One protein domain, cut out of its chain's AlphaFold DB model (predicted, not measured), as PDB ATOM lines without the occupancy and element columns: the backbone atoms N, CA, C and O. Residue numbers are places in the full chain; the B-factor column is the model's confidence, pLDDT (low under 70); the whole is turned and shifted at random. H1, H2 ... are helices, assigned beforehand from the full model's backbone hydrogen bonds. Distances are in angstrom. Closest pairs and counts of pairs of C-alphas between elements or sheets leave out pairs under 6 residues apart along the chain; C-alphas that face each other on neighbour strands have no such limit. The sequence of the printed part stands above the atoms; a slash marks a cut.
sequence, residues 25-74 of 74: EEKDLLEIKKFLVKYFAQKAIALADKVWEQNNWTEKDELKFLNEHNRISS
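Overview. This is residues 25 to 74 of the 74 residues of an uncharacterized protein of Bacteroidetes bacterium GWA2_31_9 (UniProt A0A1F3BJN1). One long helix, H1, and a shorter one, H2, make an L, with a tight link at the corner and both arms sticking out from it, H1 with residues 26 to 48 and H2 with residues 63 to 72. You will find 50 printed residues, with two named helices in the order H1, H2 and no named strand; the class is all helix. The whole is extended, with a radius of gyration of the C-alphas of 16.8 A, and flat, spanning 48 by 31 by 12 A.

Arrangement. Start with H1, residues 26 to 54, and go on to H2, residues 59 to 72: the two are apart. Look at residues 25 to 48 and 63 to 74, which stand free. In H1 every O i to N i+4 pair is within hydrogen-bond range; in H2, 9 of 10 are.

Along the chain. Find C-alpha 26 at (113.801, 131.977, 133.497); from there H1 runs 42.2 A to C-alpha 54 at (88.250, 124.244, 100.858). H2 runs 20.6 A from C-alpha 59 to C-alpha 72 at (83.752, 107.564, 120.110).

Size, cuts and confidence. The C-alphas farthest apart, of Glu 25 and Lys 60, are 49.0 A apart. The printed part has no cut. Look for pLDDT under 70 at residues 69 to 74.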
ATOM      1  N   GLU A  25     117.286 134.999 132.005       85.62
ATOM      2  CA  GLU A  25     116.401 134.795 133.144       85.62
ATOM      3  C   GLU A  25     115.265 133.828 132.775       85.62
ATOM      4  O   GLU A  25     114.720 133.854 131.667       85.62
ATOM      5  N   GLU A  26     114.853 132.980 133.718       83.44
ATOM      6  CA  GLU A  26     113.801 131.977 133.497       83.44
ATOM      7  C   GLU A  26     112.495 132.600 132.965       83.44
ATOM      8  O   GLU A  26     111.794 132.013 132.136       83.44
ATOM      9  N   LYS A  27     112.200 133.833 133.394       87.94
ATOM     10  CA  LYS A  27     111.046 134.610 132.938       87.94
ATOM     11  C   LYS A  27     111.084 134.873 131.432       87.94
ATOM     12  O   LYS A  27     110.081 134.664 130.755       87.94
ATOM     13  N   ASP A  28     112.225 135.290 130.903       85.19
ATOM     14  CA  ASP A  28     112.369 135.595 129.479       85.19
ATOM     15  C   ASP A  28     112.342 134.312 128.637       85.19
ATOM     16  O   ASP A  28     111.720 134.276 127.573       85.19
ATOM     17  N   LEU A  29     112.914 133.214 129.148       83.62
ATOM     18  CA  LEU A  29     112.783 131.894 128.523       83.62
ATOM     19  C   LEU A  29     111.310 131.464 128.416       83.62
ATOM     20  O   LEU A  29     110.873 130.957 127.375       83.62
ATOM     21  N   LEU A  30     110.528 131.684 129.475       87.75
ATOM     22  CA  LEU A  30     109.100 131.389 129.488       87.75
ATOM     23  C   LEU A  30     108.331 132.242 128.468       87.75
ATOM     24  O   LEU A  30     107.465 131.711 127.766       87.75
ATOM     25  N   GLU A  31     108.646 133.530 128.342       90.69
ATOM     26  CA  GLU A  31     108.013 134.412 127.355       90.69
ATOM     27  C   GLU A  31     108.340 134.001 125.912       90.69
ATOM     28  O   GLU A  31     107.437 133.919 125.074       90.69
ATOM     29  N   ILE A  32     109.586 133.612 125.624       87.38
ATOM     30  CA  ILE A  32     109.971 133.075 124.308       87.38
ATOM     31  C   ILE A  32     109.200 131.784 124.002       87.38
ATOM     32  O   ILE A  32     108.680 131.606 122.895       87.38
ATOM     33  N   LYS A  33     109.055 130.888 124.986       86.19
ATOM     34  CA  LYS A  33     108.263 129.661 124.828       86.19
ATOM     35  C   LYS A  33     106.799 129.976 124.515       86.19
ATOM     36  O   LYS A  33     106.234 129.383 123.595       86.19
ATOM     37  N   LYS A  34     106.185 130.920 125.237       92.56
ATOM     38  CA  LYS A  34     104.804 131.364 124.974       92.56
ATOM     39  C   LYS A  34     104.661 131.960 123.577       92.56
ATOM     40  O   LYS A  34     103.688 131.652 122.892       92.56
ATOM     41  N   PHE A  35     105.628 132.765 123.136       93.62
ATOM     42  CA  PHE A  35     105.638 133.342 121.794       93.62
ATOM     43  C   PHE A  35     105.631 132.258 120.708       93.62
ATOM     44  O   PHE A  35     104.794 132.299 119.805       93.62
ATOM     45  N   LEU A  36     106.496 131.247 120.831       91.25
ATOM     46  CA  LEU A  36     106.539 130.119 119.897       91.25
ATOM     47  C   LEU A  36     105.223 129.333 119.887       91.25
ATOM     48  O   LEU A  36     104.680 129.064 118.817       91.25
ATOM     49  N   VAL A  37     104.680 129.006 121.065       93.69
ATOM     50  CA  VAL A  37     103.392 128.301 121.184       93.69
ATOM     51  C   VAL A  37     102.276 129.097 120.510       93.69
ATOM     52  O   VAL A  37     101.520 128.534 119.720       93.69
ATOM     53  N   LYS A  38     102.201 130.407 120.759       96.69
ATOM     54  CA  LYS A  38     101.205 131.287 120.142       96.69
ATOM     55  C   LYS A  38     101.327 131.297 118.619       96.69
ATOM     56  O   LYS A  38     100.315 131.155 117.938       96.69
ATOM     57  N   TYR A  39     102.542 131.419 118.086       95.69
ATOM     58  CA  TYR A  39     102.783 131.413 116.644       95.69
ATOM     59  C   TYR A  39     102.317 130.106 115.987       95.69
ATOM     60  O   TYR A  39     101.596 130.126 114.987       95.69
ATOM     61  N   PHE A  40     102.678 128.956 116.565       94.44
ATOM     62  CA  PHE A  40     102.262 127.665 116.020       94.44
ATOM     63  C   PHE A  40     100.759 127.414 116.174       94.44
ATOM     64  O   PHE A  40     100.153 126.879 115.249       94.44
ATOM     65  N   ALA A  41     100.144 127.850 117.277       96.19
ATOM     66  CA  ALA A  41      98.698 127.760 117.470       96.19
ATOM     67  C   ALA A  41      97.936 128.584 116.421       96.19
ATOM     68  O   ALA A  41      97.026 128.069 115.780       96.19
ATOM     69  N   GLN A  42      98.354 129.830 116.176       97.44
ATOM     70  CA  GLN A  42      97.758 130.679 115.139       97.44
ATOM     71  C   GLN A  42      97.887 130.057 113.746       97.44
ATOM     72  O   GLN A  42      96.929 130.051 112.978       97.44
ATOM     73  N   LYS A  43      99.052 129.481 113.429       95.81
ATOM     74  CA  LYS A  43      99.256 128.781 112.158       95.81
ATOM     75  C   LYS A  43      98.370 127.539 112.034       95.81
ATOM     76  O   LYS A  43      97.862 127.276 110.949       95.81
ATOM     77  N   ALA A  44      98.195 126.780 113.115       95.69
ATOM     78  CA  ALA A  44      97.329 125.604 113.130       95.69
ATOM     79  C   ALA A  44      95.858 125.981 112.902       95.69
ATOM     80  O   ALA A  44      95.206 125.349 112.078       95.69
ATOM     81  N   ILE A  45      95.377 127.043 113.558       94.50
ATOM     82  CA  ILE A  45      94.020 127.576 113.361       94.50
ATOM     83  C   ILE A  45      93.827 128.014 111.908       94.50
ATOM     84  O   ILE A  45      92.928 127.522 111.244       94.50
ATOM     85  N   ALA A  46      94.739 128.825 111.362       96.00
ATOM     86  CA  ALA A  46      94.630 129.288 109.977       96.00
ATOM     87  C   ALA A  46      94.638 128.137 108.952       96.00
ATOM     88  O   ALA A  46      94.011 128.217 107.896       96.00
ATOM     89  N   LEU A  47      95.368 127.055 109.240       95.06
ATOM     90  CA  LEU A  47      95.333 125.847 108.417       95.06
ATOM     91  C   LEU A  47      93.994 125.111 108.540       95.06
ATOM     92  O   LEU A  47      93.494 124.634 107.525       95.06
ATOM     93  N   ALA A  48      93.424 125.027 109.743       91.31
ATOM     94  CA  ALA A  48      92.106 124.440 109.962       91.31
ATOM     95  C   ALA A  48      91.020 125.231 109.218       91.31
ATOM     96  O   ALA A  48      90.257 124.625 108.470       91.31
ATOM     97  N   ASP A  49      91.036 126.561 109.320       91.44
ATOM     98  CA  ASP A  49      90.119 127.454 108.601       91.44
ATOM     99  C   ASP A  49      90.234 127.254 107.084       91.44
ATOM    100  O   ASP A  49      89.238 127.079 106.387       91.44
ATOM    101  N   LYS A  50      91.461 127.165 106.555       94.50
ATOM    102  CA  LYS A  50      91.678 126.907 105.126       94.50
ATOM    103  C   LYS A  50      91.100 125.563 104.681       94.50
ATOM    104  O   LYS A  50      90.527 125.472 103.598       94.50
ATOM    105  N   VAL A  51      91.278 124.508 105.476       93.12
ATOM    106  CA  VAL A  51      90.692 123.190 105.181       93.12
ATOM    107  C   VAL A  51      89.168 123.268 105.242       93.12
ATOM    108  O   VAL A  51      88.502 122.696 104.380       93.12
ATOM    109  N   TRP A  52      88.620 124.004 106.208       88.62
ATOM    110  CA  TRP A  52      87.185 124.226 106.354       88.62
ATOM    111  C   TRP A  52      86.579 124.879 105.108       88.62
ATOM    112  O   TRP A  52      85.638 124.347 104.515       88.62
ATOM    113  N   GLU A  53      87.182 125.980 104.656       91.19
ATOM    114  CA  GLU A  53      86.781 126.699 103.445       91.19
ATOM    115  C   GLU A  53      86.902 125.823 102.191       91.19
ATOM    116  O   GLU A  53      85.975 125.754 101.389       91.19
ATOM    117  N   GLN A  54      88.018 125.102 102.026       93.75
ATOM    118  CA  GLN A  54      88.250 124.244 100.858       93.75
ATOM    119  C   GLN A  54      87.208 123.134 100.708       93.75
ATOM    120  O   GLN A  54      86.870 122.756  99.586       93.75
ATOM    121  N   ASN A  55      86.706 122.608 101.823       90.81
ATOM    122  CA  ASN A  55      85.679 121.573 101.812       90.81
ATOM    123  C   ASN A  55      84.250 122.142 101.784       90.81
ATOM    124  O   ASN A  55      83.301 121.359 101.756       90.81
ATOM    125  N   ASN A  56      84.085 123.473 101.761       90.69
ATOM    126  CA  ASN A  56      82.797 124.166 101.873       90.69
ATOM    127  C   ASN A  56      81.954 123.654 103.051       90.69
ATOM    128  O   ASN A  56      80.738 123.488 102.929       90.69
ATOM    129  N   TRP A  57      82.605 123.357 104.178       89.31
ATOM    130  CA  TRP A  57      81.907 122.859 105.353       89.31
ATOM    131  C   TRP A  57      80.979 123.927 105.930       89.31
ATOM    132  O   TRP A  57      81.299 125.115 106.000       89.31
ATOM    133  N   THR A  58      79.799 123.480 106.336       87.19
ATOM    134  CA  THR A  58      78.714 124.308 106.864       87.19
ATOM    135  C   THR A  58      78.514 124.048 108.357       87.19
ATOM    136  O   THR A  58      79.048 123.086 108.906       87.19
ATOM    137  N   GLU A  59      77.666 124.835 109.020       82.19
ATOM    138  CA  GLU A  59      77.249 124.566 110.413       82.19
ATOM    139  C   GLU A  59      76.685 123.142 110.606       82.19
ATOM    140  O   GLU A  59      76.773 122.562 111.687       82.19
ATOM    141  N   LYS A  60      76.129 122.524 109.553       83.06
ATOM    142  CA  LYS A  60      75.679 121.123 109.615       83.06
ATOM    143  C   LYS A  60      76.847 120.144 109.728       83.06
ATOM    144  O   LYS A  60      76.718 119.128 110.410       83.06
ATOM    145  N   ASP A  61      77.963 120.442 109.072       84.56
ATOM    146  CA  ASP A  61      79.186 119.647 109.152       84.56
ATOM    147  C   ASP A  61      79.858 119.841 110.515       84.56
ATOM    148  O   ASP A  61      80.312 118.870 111.113       84.56
ATOM    149  N   GLU A  62      79.802 121.052 111.078       81.31
ATOM    150  CA  GLU A  62      80.229 121.323 112.458       81.31
ATOM    151  C   GLU A  62      79.471 120.467 113.476       81.31
ATOM    152  O   GLU A  62      80.082 119.747 114.269       81.31
ATOM    153  N   LEU A  63      78.137 120.459 113.395       80.81
ATOM    154  CA  LEU A  63      77.297 119.602 114.231       80.81
ATOM    155  C   LEU A  63      77.621 118.118 114.032       80.81
ATOM    156  O   LEU A  63      77.562 117.340 114.985       80.81
ATOM    157  N   LYS A  64      77.974 117.699 112.814       82.56
ATOM    158  CA  LYS A  64      78.376 116.318 112.536       82.56
ATOM    159  C   LYS A  64      79.702 115.970 113.220       82.56
ATOM    160  O   LYS A  64      79.755 114.943 113.893       82.56
ATOM    161  N   PHE A  65      80.725 116.817 113.112       82.81
ATOM    162  CA  PHE A  65      82.021 116.600 113.766       82.81
ATOM    163  C   PHE A  65      81.908 116.601 115.296       82.81
ATOM    164  O   PHE A  65      82.485 115.739 115.962       82.81
ATOM    165  N   LEU A  66      81.103 117.509 115.857       81.75
ATOM    166  CA  LEU A  66      80.843 117.575 117.295       81.75
ATOM    167  C   LEU A  66      80.157 116.295 117.805       81.75
ATOM    168  O   LEU A  66      80.516 115.754 118.850       81.75
ATOM    169  N   ASN A  67      79.194 115.774 117.038       80.44
ATOM    170  CA  ASN A  67      78.461 114.557 117.387       80.44
ATOM    171  C   ASN A  67      79.254 113.264 117.130       80.44
ATOM    172  O   ASN A  67      79.042 112.274 117.831       80.44
ATOM    173  N   GLU A  68      80.176 113.244 116.164       73.94
ATOM    174  CA  GLU A  68      81.104 112.123 115.964       73.94
ATOM    175  C   GLU A  68      82.028 111.940 117.171       73.94
ATOM    176  O   GLU A  68      82.195 110.811 117.630       73.94
ATOM    177  N   HIS A  69      82.545 113.025 117.756       63.22
ATOM    178  CA  HIS A  69      83.359 112.950 118.974       63.22
ATOM    179  C   HIS A  69      82.609 112.270 120.139       63.22
ATOM    180  O   HIS A  69      83.162 111.407 120.823       63.22
ATOM    181  N   ASN A  70      81.312 112.563 120.292       64.31
ATOM    182  CA  ASN A  70      80.458 111.973 121.331       64.31
ATOM    183  C   ASN A  70      80.185 110.471 121.128       64.31
ATOM    184  O   ASN A  70      79.948 109.753 122.098       64.31
ATOM    185  N   ARG A  71      80.246 109.973 119.887       59.84
ATOM    186  CA  ARG A  71      80.058 108.544 119.574       59.84
ATOM    187  C   ARG A  71      81.291 107.684 119.839       59.84
ATOM    188  O   ARG A  71      81.144 106.475 119.950       59.84
ATOM    189  N   ILE A  72      82.481 108.281 119.890       58.66
ATOM    190  CA  ILE A  72      83.752 107.564 120.110       58.66
ATOM    191  C   ILE A  72      84.136 107.585 121.603       58.66
ATOM    192  O   ILE A  72      84.915 106.753 122.054       58.66
ATOM    193  N   SER A  73      83.578 108.526 122.376       57.53
ATOM    194  CA  SER A  73      83.785 108.656 123.826       57.53
ATOM    195  C   SER A  73      82.753 107.893 124.686       57.53
ATOM    196  O   SER A  73      82.741 108.078 125.904       57.53
ATOM    197  N   SER A  74      81.887 107.076 124.075       49.19
ATOM    198  CA  SER A  74      80.916 106.192 124.750       49.19
ATOM    199  C   SER A  74      81.327 104.734 124.587       49.19
ATOM    200  O   SER A  74      81.138 103.963 125.553       49.19
TER     201      SER A  74